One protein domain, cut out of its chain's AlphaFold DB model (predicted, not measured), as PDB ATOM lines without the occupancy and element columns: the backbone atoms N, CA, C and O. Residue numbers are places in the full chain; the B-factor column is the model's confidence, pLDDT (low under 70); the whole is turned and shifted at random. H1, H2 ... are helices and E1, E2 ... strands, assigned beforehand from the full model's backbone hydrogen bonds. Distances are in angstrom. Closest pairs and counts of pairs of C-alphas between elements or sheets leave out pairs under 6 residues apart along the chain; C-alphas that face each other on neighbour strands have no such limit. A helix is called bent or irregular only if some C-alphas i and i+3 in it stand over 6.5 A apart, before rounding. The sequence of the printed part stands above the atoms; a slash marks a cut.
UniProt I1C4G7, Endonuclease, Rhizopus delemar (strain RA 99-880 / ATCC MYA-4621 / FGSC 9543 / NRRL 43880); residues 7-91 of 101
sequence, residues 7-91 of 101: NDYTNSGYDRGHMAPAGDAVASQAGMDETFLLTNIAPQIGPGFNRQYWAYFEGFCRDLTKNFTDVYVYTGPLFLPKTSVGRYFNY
ATOM      1  N   ASN A   7       7.170  10.372  49.013       96.88
ATOM      2  CA  ASN A   7       7.500  10.692  50.399       96.88
ATOM      3  C   ASN A   7       8.396  11.931  50.544       96.88
ATOM      4  O   ASN A   7       8.377  12.532  51.611       96.88
ATOM      5  N   ASP A   8       9.121  12.347  49.500       96.12
ATOM      6  CA  ASP A   8       9.924  13.580  49.530       96.12
ATOM      7  C   ASP A   8       9.034  14.836  49.617       96.12
ATOM      8  O   ASP A   8       9.480  15.891  50.061       96.12
ATOM      9  N   TYR A   9       7.762  14.724  49.214       96.06
ATOM     10  CA  TYR A   9       6.781  15.812  49.263       96.06
ATOM     11  C   TYR A   9       5.881  15.734  50.500       96.06
ATOM     12  O   TYR A   9       5.364  16.757  50.957       96.06
ATOM     13  N   THR A  10       5.674  14.541  51.062       95.06
ATOM     14  CA  THR A  10       4.830  14.348  52.247       95.06
ATOM     15  C   THR A  10       5.381  15.138  53.434       95.06
ATOM     16  O   THR A  10       6.536  14.981  53.804       95.06
ATOM     17  N   ASN A  11       4.544  15.985  54.043       94.75
ATOM     18  CA  ASN A  11       4.914  16.866  55.161       94.75
ATOM     19  C   ASN A  11       6.085  17.831  54.869       94.75
ATOM     20  O   ASN A  11       6.666  18.379  55.799       94.75
ATOM     21  N   SER A  12       6.414  18.076  53.595       95.44
ATOM     22  CA  SER A  12       7.482  19.011  53.195       95.44
ATOM     23  C   SER A  12       7.070  20.489  53.251       95.44
ATOM     24  O   SER A  12       7.915  21.370  53.129       95.44
ATOM     25  N   GLY A  13       5.766  20.764  53.371       95.31
ATOM     26  CA  GLY A  13       5.187  22.097  53.177       95.31
ATOM     27  C   GLY A  13       4.930  22.463  51.708       95.31
ATOM     28  O   GLY A  13       4.319  23.497  51.441       95.31
ATOM     29  N   TYR A  14       5.327  21.610  50.757       96.81
ATOM     30  CA  TYR A  14       5.109  21.808  49.326       96.81
ATOM     31  C   TYR A  14       4.060  20.858  48.756       96.81
ATOM     32  O   TYR A  14       3.989  19.676  49.105       96.81
ATOM     33  N   ASP A  15       3.293  21.370  47.799       97.62
ATOM     34  CA  ASP A  15       2.464  20.548  46.935       97.62
ATOM     35  C   ASP A  15       3.311  19.903  45.825       97.62
ATOM     36  O   ASP A  15       4.344  20.426  45.390       97.62
ATOM     37  N   ARG A  16       2.811  18.776  45.308       97.56
ATOM     38  CA  ARG A  16       3.261  18.173  44.048       97.56
ATOM     39  C   ARG A  16       2.642  18.951  42.886       97.56
ATOM     40  O   ARG A  16       1.560  18.601  42.416       97.56
ATOM     41  N   GLY A  17       3.295  20.037  42.488       97.75
ATOM     42  CA  GLY A  17       2.831  20.897  41.404       97.75
ATOM     43  C   GLY A  17       3.171  20.322  40.034       97.75
ATOM     44  O   GLY A  17       4.320  19.946  39.800       97.75
ATOM     45  N   HIS A  18       2.180  20.248  39.148       98.25
ATOM     46  CA  HIS A  18       2.345  19.719  37.794       98.25
ATOM     47  C   HIS A  18       2.987  20.757  36.871       98.25
ATOM     48  O   HIS A  18       2.687  21.948  36.960       98.25
ATOM     49  N   MET A  19       3.850  20.291  35.966       98.06
ATOM     50  CA  MET A  19       4.421  21.121  34.901       98.06
ATOM     51  C   MET A  19       3.572  21.032  33.633       98.06
ATOM     52  O   MET A  19       3.164  22.064  33.101       98.06
ATOM     53  N   ALA A  20       3.249  19.817  33.195       98.00
ATOM     54  CA  ALA A  20       2.141  19.530  32.291       98.00
ATOM     55  C   ALA A  20       0.923  19.089  33.125       98.00
ATOM     56  O   ALA A  20       1.001  18.049  33.790       98.00
ATOM     57  N   PRO A  21      -0.178  19.856  33.159       97.69
ATOM     58  CA  PRO A  21      -1.297  19.566  34.049       97.69
ATOM     59  C   PRO A  21      -2.167  18.416  33.537       97.69
ATOM     60  O   PRO A  21      -2.468  18.315  32.350       97.69
ATOM     61  N   ALA A  22      -2.675  17.591  34.458       97.31
ATOM     62  CA  ALA A  22      -3.581  16.481  34.141       97.31
ATOM     63  C   ALA A  22      -4.835  16.927  33.362       97.31
ATOM     64  O   ALA A  22      -5.349  16.187  32.522       97.31
ATOM     65  N   GLY A  23      -5.307  18.157  33.603       96.94
ATOM     66  CA  GLY A  23      -6.440  18.746  32.887       96.94
ATOM     67  C   GLY A  23      -6.220  18.875  31.376       96.94
ATOM     68  O   GLY A  23      -7.192  18.830  30.622       96.94
ATOM     69  N   ASP A  24      -4.971  19.001  30.915       97.31
ATOM     70  CA  ASP A  24      -4.625  19.091  29.484       97.31
ATOM     71  C   ASP A  24      -4.648  17.719  28.799       97.31
ATOM     72  O   ASP A  24      -4.802  17.637  27.583       97.31
ATOM     73  N   ALA A  25      -4.554  16.633  29.569       97.38
ATOM     74  CA  ALA A  25      -4.451  15.268  29.064       97.38
ATOM     75  C   ALA A  25      -5.766  14.468  29.166       97.38
ATOM     76  O   ALA A  25      -5.770  13.256  28.961       97.38
ATOM     77  N   VAL A  26      -6.902  15.122  29.440       96.62
ATOM     78  CA  VAL A  26      -8.212  14.470  29.673       96.62
ATOM     79  C   VAL A  26      -8.713  13.580  28.532       96.62
ATOM     80  O   VAL A  26      -9.566  12.725  28.754       96.62
ATOM     81  N   ALA A  27      -8.193  13.752  27.317       96.75
ATOM     82  CA  ALA A  27      -8.550  12.927  26.165       96.75
ATOM     83  C   ALA A  27      -7.944  11.507  26.205       96.75
ATOM     84  O   ALA A  27      -8.377  10.644  25.442       96.75
ATOM     85  N   SER A  28      -6.949  11.249  27.061       98.00
ATOM     86  CA  SER A  28      -6.253   9.961  27.152       98.00
ATOM     87  C   SER A  28      -5.933   9.618  28.602       98.00
ATOM     88  O   SER A  28      -5.154  10.317  29.243       98.00
ATOM     89  N   GLN A  29      -6.460   8.497  29.104       97.81
ATOM     90  CA  GLN A  29      -6.135   8.035  30.459       97.81
ATOM     91  C   GLN A  29      -4.633   7.782  30.618       97.81
ATOM     92  O   GLN A  29      -4.042   8.227  31.590       97.81
ATOM     93  N   ALA A  30      -4.001   7.144  29.627       98.31
ATOM     94  CA  ALA A  30      -2.561   6.902  29.654       98.31
ATOM     95  C   ALA A  30      -1.763   8.219  29.677       98.31
ATOM     96  O   ALA A  30      -0.827   8.356  30.456       98.31
ATOM     97  N   GLY A  31      -2.175   9.213  28.880       98.06
ATOM     98  CA  GLY A  31      -1.542  10.536  28.884       98.06
ATOM     99  C   GLY A  31      -1.737  11.272  30.211       98.06
ATOM    100  O   GLY A  31      -0.812  11.904  30.711       98.06
ATOM    101  N   MET A  32      -2.920  11.155  30.820       98.19
ATOM    102  CA  MET A  32      -3.187  11.700  32.149       98.19
ATOM    103  C   MET A  32      -2.310  11.033  33.209       98.19
ATOM    104  O   MET A  32      -1.698  11.743  34.004       98.19
ATOM    105  N   ASP A  33      -2.196   9.705  33.201       98.44
ATOM    106  CA  ASP A  33      -1.363   8.950  34.144       98.44
ATOM    107  C   ASP A  33       0.114   9.379  34.060       98.44
ATOM    108  O   ASP A  33       0.778   9.540  35.087       98.44
ATOM    109  N   GLU A  34       0.617   9.654  32.851       98.38
ATOM    110  CA  GLU A  34       1.973  10.172  32.631       98.38
ATOM    111  C   GLU A  34       2.197  11.549  33.279       98.38
ATOM    112  O   GLU A  34       3.300  11.823  33.762       98.38
ATOM    113  N   THR A  35       1.162  12.394  33.389       98.12
ATOM    114  CA  THR A  35       1.290  13.697  34.073       98.12
ATOM    115  C   THR A  35       1.581  13.563  35.572       98.12
ATOM    116  O   THR A  35       2.194  14.461  36.154       98.12
ATOM    117  N   PHE A  36       1.234  12.432  36.193       97.88
ATOM    118  CA  PHE A  36       1.496  12.171  37.613       97.88
ATOM    119  C   PHE A  36       2.903  11.615  37.887       97.88
ATOM    120  O   PHE A  36       3.278  11.426  39.052       97.88
ATOM    121  N   LEU A  37       3.710  11.359  36.849       98.00
ATOM    122  CA  LEU A  37       5.111  10.977  37.018       98.00
ATOM    123  C   LEU A  37       5.890  12.113  37.686       98.00
ATOM    124  O   LEU A  37       5.821  13.261  37.262       98.00
ATOM    125  N   LEU A  38       6.720  11.797  38.684       97.69
ATOM    126  CA  LEU A  38       7.489  12.815  39.418       97.69
ATOM    127  C   LEU A  38       8.529  13.556  38.562       97.69
ATOM    128  O   LEU A  38       9.026  14.596  38.973       97.69
ATOM    129  N   THR A  39       8.833  13.071  37.356       97.31
ATOM    130  CA  THR A  39       9.615  13.814  36.355       97.31
ATOM    131  C   THR A  39       8.883  15.046  35.815       97.31
ATOM    132  O   THR A  39       9.529  15.941  35.282       97.31
ATOM    133  N   ASN A  40       7.558  15.100  35.965       98.31
ATOM    134  CA  ASN A  40       6.683  16.215  35.603       98.31
ATOM    135  C   ASN A  40       6.267  17.061  36.827       98.31
ATOM    136  O   ASN A  40       5.391  17.917  36.719       98.31
ATOM    137  N   ILE A  41       6.858  16.820  38.003       98.19
ATOM    138  CA  ILE A  41       6.458  17.466  39.256       98.19
ATOM    139  C   ILE A  41       7.584  18.345  39.798       98.19
ATOM    140  O   ILE A  41       8.733  17.918  39.907       98.19
ATOM    141  N   ALA A  42       7.232  19.558  40.222       97.44
ATOM    142  CA  ALA A  42       8.102  20.441  40.991       97.44
ATOM    143  C   ALA A  42       7.473  20.764  42.359       97.44
ATOM    144  O   ALA A  42       6.245  20.804  42.477       97.44
ATOM    145  N   PRO A  43       8.282  20.989  43.413       97.62
ATOM    146  CA  PRO A  43       7.763  21.487  44.682       97.62
ATOM    147  C   PRO A  43       7.194  22.894  44.480       97.62
ATOM    148  O   PRO A  43       7.910  23.812  44.080       97.62
ATOM    149  N   GLN A  44       5.902  23.061  44.745       97.38
ATOM    150  CA  GLN A  44       5.213  24.341  44.614       97.38
ATOM    151  C   GLN A  44       4.563  24.741  45.938       97.38
ATOM    152  O   GLN A  44       4.095  23.895  46.699       97.38
ATOM    153  N   ILE A  45       4.519  26.045  46.214       97.31
ATOM    154  CA  ILE A  45       3.748  26.571  47.344       97.31
ATOM    155  C   ILE A  45       2.267  26.287  47.076       97.31
ATOM    156  O   ILE A  45       1.753  26.625  46.011       97.31
ATOM    157  N   GLY A  46       1.588  25.632  48.019       94.31
ATOM    158  CA  GLY A  46       0.198  25.220  47.833       94.31
ATOM    159  C   GLY A  46      -0.767  26.410  47.825       94.31
ATOM    160  O   GLY A  46      -1.304  26.757  46.768       94.31
ATOM    161  N   PRO A  47      -1.001  27.055  48.984       95.50
ATOM    162  CA  PRO A  47      -1.854  28.235  49.082       95.50
ATOM    163  C   PRO A  47      -1.260  29.450  48.367       95.50
ATOM    164  O   PRO A  47      -0.089  29.778  48.524       95.50
ATOM    165  N   GLY A  48      -2.088  30.147  47.601       94.62
ATOM    166  CA  GLY A  48      -1.718  31.363  46.885       94.62
ATOM    167  C   GLY A  48      -0.916  31.129  45.605       94.62
ATOM    168  O   GLY A  48      -0.758  32.078  44.849       94.62
ATOM    169  N   PHE A  49      -0.444  29.912  45.313       96.69
ATOM    170  CA  PHE A  49       0.319  29.632  44.093       96.69
ATOM    171  C   PHE A  49      -0.224  28.424  43.322       96.69
ATOM    172  O   PHE A  49      -1.051  28.644  42.435       96.69
ATOM    173  N   ASN A  50       0.154  27.182  43.661       97.56
ATOM    174  CA  ASN A  50      -0.274  25.971  42.936       97.56
ATOM    175  C   ASN A  50      -1.806  25.894  42.812       97.56
ATOM    176  O   ASN A  50      -2.360  25.709  41.734       97.56
ATOM    177  N   ARG A  51      -2.510  26.119  43.927       96.62
ATOM    178  CA  ARG A  51      -3.972  25.970  44.007       96.62
ATOM    179  C   ARG A  51      -4.750  27.193  43.496       96.62
ATOM    180  O   ARG A  51      -5.979  27.160  43.505       96.62
ATOM    181  N   GLN A  52      -4.070  28.275  43.098       97.25
ATOM    182  CA  GLN A  52      -4.690  29.513  42.610       97.25
ATOM    183  C   GLN A  52      -3.996  30.019  41.350       97.25
ATOM    184  O   GLN A  52      -4.350  29.581  40.267       97.25
ATOM    185  N   TYR A  53      -3.030  30.938  41.457       97.88
ATOM    186  CA  TYR A  53      -2.465  31.625  40.291       97.88
ATOM    187  C   TYR A  53      -1.888  30.667  39.245       97.88
ATOM    188  O   TYR A  53      -2.041  30.929  38.054       97.88
ATOM    189  N   TRP A  54      -1.288  29.552  39.671       97.94
ATOM    190  CA  TRP A  54      -0.821  28.520  38.749       97.94
ATOM    191  C   TRP A  54      -1.994  27.812  38.056       97.94
ATOM    192  O   TRP A  54      -2.056  27.806  36.832       97.94
ATOM    193  N   ALA A  55      -2.997  27.347  38.807       97.88
ATOM    194  CA  ALA A  55      -4.222  26.771  38.240       97.88
ATOM    195  C   ALA A  55      -4.991  27.747  37.316       97.88
ATOM    196  O   ALA A  55      -5.583  27.336  36.318       97.88
ATOM    197  N   TYR A  56      -4.979  29.052  37.606       98.31
ATOM    198  CA  TYR A  56      -5.570  30.078  36.740       98.31
ATOM    199  C   TYR A  56      -4.783  30.244  35.444       98.31
ATOM    200  O   TYR A  56      -5.388  30.399  34.385       98.31
ATOM    201  N   PHE A  57      -3.451  30.188  35.511       98.06
ATOM    202  CA  PHE A  57      -2.597  30.192  34.327       98.06
ATOM    203  C   PHE A  57      -2.840  28.951  33.455       98.06
ATOM    204  O   PHE A  57      -3.047  29.092  32.252       98.06
ATOM    205  N   GLU A  58      -2.924  27.761  34.054       98.25
ATOM    206  CA  GLU A  58      -3.293  26.524  33.347       98.25
ATOM    207  C   GLU A  58      -4.673  26.646  32.678       98.25
ATOM    208  O   GLU A  58      -4.851  26.273  31.516       98.25
ATOM    209  N   GLY A  59      -5.657  27.212  33.386       98.25
ATOM    210  CA  GLY A  59      -6.986  27.499  32.839       98.25
ATOM    211  C   GLY A  59      -6.950  28.480  31.664       98.25
ATOM    212  O   GLY A  59      -7.577  28.234  30.637       98.25
ATOM    213  N   PHE A  60      -6.163  29.550  31.776       98.25
ATOM    214  CA  PHE A  60      -5.960  30.515  30.698       98.25
ATOM    215  C   PHE A  60      -5.335  29.867  29.454       98.25
ATOM    216  O   PHE A  60      -5.840  30.067  28.351       98.25
ATOM    217  N   CYS A  61      -4.283  29.055  29.612       98.25
ATOM    218  CA  CYS A  61      -3.668  28.327  28.497       98.25
ATOM    219  C   CYS A  61      -4.678  27.421  27.779       98.25
ATOM    220  O   CYS A  61      -4.710  27.397  26.549       98.25
ATOM    221  N   ARG A  62      -5.547  26.739  28.531       97.69
ATOM    222  CA  ARG A  62      -6.637  25.923  27.976       97.69
ATOM    223  C   ARG A  62      -7.666  26.762  27.223       97.69
ATOM    224  O   ARG A  62      -8.148  26.350  26.177       97.69
ATOM    225  N   ASP A  63      -7.985  27.951  27.719       98.25
ATOM    226  CA  ASP A  63      -8.928  28.852  27.058       98.25
ATOM    227  C   ASP A  63      -8.397  29.421  25.735       98.25
ATOM    228  O   ASP A  63      -9.196  29.742  24.849       98.25
ATOM    229  N   LEU A  64      -7.074  29.499  25.542       98.19
ATOM    230  CA  LEU A  64      -6.489  29.912  24.262       98.19
ATOM    231  C   LEU A  64      -6.895  28.985  23.108       98.19
ATOM    232  O   LEU A  64      -7.067  29.469  21.988       98.19
ATOM    233  N   THR A  65      -7.154  27.697  23.363       96.94
ATOM    234  CA  THR A  65      -7.568  26.745  22.313       96.94
ATOM    235  C   THR A  65      -8.952  27.055  21.728       96.94
ATOM    236  O   THR A  65      -9.343  26.484  20.715       96.94
ATOM    237  N   LYS A  66      -9.714  27.977  22.337       97.62
ATOM    238  CA  LYS A  66     -10.968  28.501  21.769       97.62
ATOM    239  C   LYS A  66     -10.728  29.433  20.578       97.62
ATOM    240  O   LYS A  66     -11.626  29.613  19.765       97.62
ATOM    241  N   ASN A  67      -9.545  30.044  20.502       98.25
ATOM    242  CA  ASN A  67      -9.198  31.058  19.502       98.25
ATOM    243  C   ASN A  67      -8.040  30.631  18.590       98.25
ATOM    244  O   ASN A  67      -7.891  31.177  17.500       98.25
ATOM    245  N   PHE A  68      -7.226  29.671  19.025       98.25
ATOM    246  CA  PHE A  68      -6.072  29.164  18.290       98.25
ATOM    247  C   PHE A  68      -6.195  27.657  18.099       98.25
ATOM    248  O   PHE A  68      -6.582  26.945  19.021       98.25
ATOM    249  N   THR A  69      -5.844  27.174  16.907       97.62
ATOM    250  CA  THR A  69      -5.863  25.740  16.591       97.62
ATOM    251  C   THR A  69      -4.830  24.969  17.409       97.62
ATOM    252  O   THR A  69      -5.156  23.922  17.955       97.62
ATOM    253  N   ASP A  70      -3.623  25.521  17.544       97.81
ATOM    254  CA  ASP A  70      -2.506  24.894  18.247       97.81
ATOM    255  C   ASP A  70      -1.910  25.861  19.276       97.81
ATOM    256  O   ASP A  70      -1.652  27.030  18.977       97.81
ATOM    257  N   VAL A  71      -1.665  25.364  20.490       97.88
ATOM    258  CA  VAL A  71      -1.044  26.110  21.592       97.88
ATOM    259  C   VAL A  71       0.093  25.265  22.161       97.88
ATOM    260  O   VAL A  71      -0.120  24.129  22.570       97.88
ATOM    261  N   TYR A  72       1.302  25.828  22.201       98.00
ATOM    262  CA  TYR A  72       2.487  25.175  22.759       98.00
ATOM    263  C   TYR A  72       2.872  25.863  24.068       98.00
ATOM    264  O   TYR A  72       3.079  27.078  24.090       98.00
ATOM    265  N   VAL A  73       2.986  25.093  25.149       97.94
ATOM    266  CA  VAL A  73       3.301  25.604  26.490       97.94
ATOM    267  C   VAL A  73       4.568  24.925  27.002       97.94
ATOM    268  O   VAL A  73       4.685  23.704  26.957       97.94
ATOM    269  N   TYR A  74       5.514  25.723  27.496       97.75
ATOM    270  CA  TYR A  74       6.755  25.248  28.107       97.75
ATOM    271  C   TYR A  74       6.802  25.723  29.556       97.75
ATOM    272  O   TYR A  74       6.728  26.923  29.819       97.75
ATOM    273  N   THR A  75       6.936  24.789  30.492       97.62
ATOM    274  CA  THR A  75       6.975  25.061  31.933       97.62
ATOM    275  C   THR A  75       8.248  24.484  32.548       97.62
ATOM    276  O   THR A  75       8.829  23.518  32.056       97.62
ATOM    277  N   GLY A  76       8.736  25.123  33.610       96.88
ATOM    278  CA  GLY A  76      10.011  24.778  34.238       96.88
ATOM    279  C   GLY A  76      10.188  25.504  35.571       96.88
ATOM    280  O   GLY A  76       9.703  26.630  35.711       96.88
ATOM    281  N   PRO A  77      10.860  24.898  36.567       95.75
ATOM    282  CA  PRO A  77      11.192  25.596  37.797       95.75
ATOM    283  C   PRO A  77      12.411  26.498  37.561       95.75
ATOM    284  O   PRO A  77      13.330  26.145  36.820       95.75
ATOM    285  N   LEU A  78      12.440  27.657  38.216       92.94
ATOM    286  CA  LEU A  78      13.533  28.626  38.115       92.94
ATOM    287  C   LEU A  78      14.131  28.882  39.499       92.94
ATOM    288  O   LEU A  78      13.416  29.211  40.443       92.94
ATOM    289  N   PHE A  79      15.456  28.784  39.600       89.19
ATOM    290  CA  PHE A  79      16.209  29.152  40.796       89.19
ATOM    291  C   PHE A  79      16.885  30.498  40.537       89.19
ATOM    292  O   PHE A  79      17.941  30.571  39.899       89.19
ATOM    293  N   LEU A  80      16.239  31.571  40.990       86.81
ATOM    294  CA  LEU A  80      16.707  32.935  40.761       86.81
ATOM    295  C   LEU A  80      17.692  33.372  41.858       86.81
ATOM    296  O   LEU A  80      17.476  33.054  43.030       86.81
ATOM    297  N   PRO A  81      18.756  34.116  41.510       85.50
ATOM    298  CA  PRO A  81      19.667  34.669  42.500       85.50
ATOM    299  C   PRO A  81      18.969  35.759  43.326       85.50
ATOM    300  O   PRO A  81      18.225  36.578  42.784       85.50
ATOM    301  N   LYS A  82      19.251  35.813  44.632       79.12
ATOM    302  CA  LYS A  82      18.878  36.950  45.483       79.12
ATOM    303  C   LYS A  82      20.083  37.866  45.678       79.12
ATOM    304  O   LYS A  82      21.197  37.404  45.925       79.12
ATOM    305  N   THR A  83      19.853  39.172  45.596       73.88
ATOM    306  CA  THR A  83      20.866  40.171  45.946       73.88
ATOM    307  C   THR A  83      20.886  40.327  47.464       73.88
ATOM    308  O   THR A  83      19.944  40.879  48.029       73.88
ATOM    309  N   SER A  84      21.936  39.863  48.144       62.94
ATOM    310  CA  SER A  84      22.169  40.244  49.542       62.94
ATOM    311  C   SER A  84      22.843  41.617  49.624       62.94
ATOM    312  O   SER A  84      23.550  42.036  48.705       62.94
ATOM    313  N   VAL A  85      22.635  42.337  50.730       60.91
ATOM    314  CA  VAL A  85      23.375  43.575  51.024       60.91
ATOM    315  C   VAL A  85      24.853  43.206  51.200       60.91
ATOM    316  O   VAL A  85      25.246  42.635  52.210       60.91
ATOM    317  N   GLY A  86      25.654  43.480  50.169       58.72
ATOM    318  CA  GLY A  86      27.025  42.982  50.016       58.72
ATOM    319  C   GLY A  86      27.104  42.004  48.842       58.72
ATOM    320  O   GLY A  86      26.368  41.028  48.807       58.72
ATOM    321  N   ARG A  87      27.967  42.318  47.864       48.81
ATOM    322  CA  ARG A  87      28.080  41.775  46.488       48.81
ATOM    323  C   ARG A  87      28.362  40.260  46.365       48.81
ATOM    324  O   ARG A  87      29.272  39.864  45.642       48.81
ATOM    325  N   TYR A  88      27.592  39.415  47.029       54.16
ATOM    326  CA  TYR A  88      27.623  37.969  46.870       54.16
ATOM    327  C   TYR A  88      26.202  37.498  46.565       54.16
ATOM    328  O   TYR A  88      25.253  37.885  47.239       54.16
ATOM    329  N   PHE A  89      26.037  36.715  45.501       54.66
ATOM    330  CA  PHE A  89      24.764  36.063  45.216       54.66
ATOM    331  C   PHE A  89      24.677  34.815  46.089       54.66
ATOM    332  O   PHE A  89      25.453  33.881  45.899       54.66
ATOM    333  N   ASN A  90      23.747  34.798  47.039       55.78
ATOM    334  CA  ASN A  90      23.449  33.600  47.814       55.78
ATOM    335  C   ASN A  90      22.219  32.910  47.213       55.78
ATOM    336  O   ASN A  90      21.181  33.539  46.998       55.78
ATOM    337  N   TYR A  91      22.336  31.609  46.948       53.75
ATOM    338  CA  TYR A  91      21.191  30.742  46.688       53.75
ATOM    339  C   TYR A  91      20.635  30.281  48.035       53.75
ATOM    340  O   TYR A  91      21.151  29.346  48.643       53.75
TER     341      TYR A  91
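Overview. This is residues 7 to 91 of the 101 residues of the protein "Endonuclease" of Rhizopus delemar (strain RA 99-880 / ATCC MYA-4621 / FGSC 9543 / NRRL 43880) (UniProt I1C4G7). A long helix, H3, packs with its residues 46 to 58 beside a small two-stranded sheet, mostly by E1, while two short helices, H1 and H2, sit together where E1 ends and E2 begins. After H3 the chain turns at residues 64 to 70, which stand free, folds back, and runs out as a long tail whose last part doubles back on itself; this tail makes much of the length. The printed part has 85 residues, and under half of them, 40, are in named elements, which follow each other as E1, H1, H2, E2, H3; the class is mixed, helices and strands. The sheet, order E1 - E2, is antiparallel. The whole is loose, with a radius of gyration of the C-alphas of 16.0 A and spans of 51 by 34 by 21 A.

Along the chain. E1 is residues 14 to 18, 12.0 A long, and its C-alpha 14 is at (5.109, 21.808, 49.326). H1 is residues 22 to 25, 5.3 A. H2 is residues 29 to 35, 10.0 A. E2 is residues 41 to 45, 12.5 A. H3 is residues 46 to 64, 24.9 A, and ends with C-alpha 64 at (-6.489, 29.912, 24.262). H3 is irregular, but only just: C-alphas 47 and 50 are 6.7 A apart. Residues 65 to 91 hold no named element.

Arrangement. E1 and E2 are antiparallel neighbours, with 133 degrees between their directions. N 15 and O 44 are 2.9 A apart and N 42 and O 17 are 3.0 A apart, both within hydrogen-bond range. E1 and H3 have 4 pairs of C-alphas within 8 A, the closest being those of Asp 15 and Gly 46 at 5.3 A. For E2 and H3 the closest C-alphas are those of Gln 44 and Asn 50, 6.0 A apart. H1 and H2 touch, closest at the C-alphas of Ala 25 and Met 32, 4.9 A apart. H1 and H3 are close but not clearly touching; the closest C-alphas, of Asp 24 and Arg 62, are 7.3 A apart. H2 and H3 are apart, and so are H1 and E2. Each O i to N i+4 pair is within hydrogen-bond range in H2, 11 of 15 are in H3, and H1 is too short for such a pair but has its one O i to N i+3 pair within range.

Size, cuts and confidence. The two C-alphas farthest apart are those of Ala 27 and Gly 86, at 52.3 A. Residues 82 to 83 pair with residues 89 to 90, antiparallel. The printed part has no cut, and its four links between named elements are tight. The mean pLDDT of the printed part is 92.6, and residues 84 to 91 are under 70.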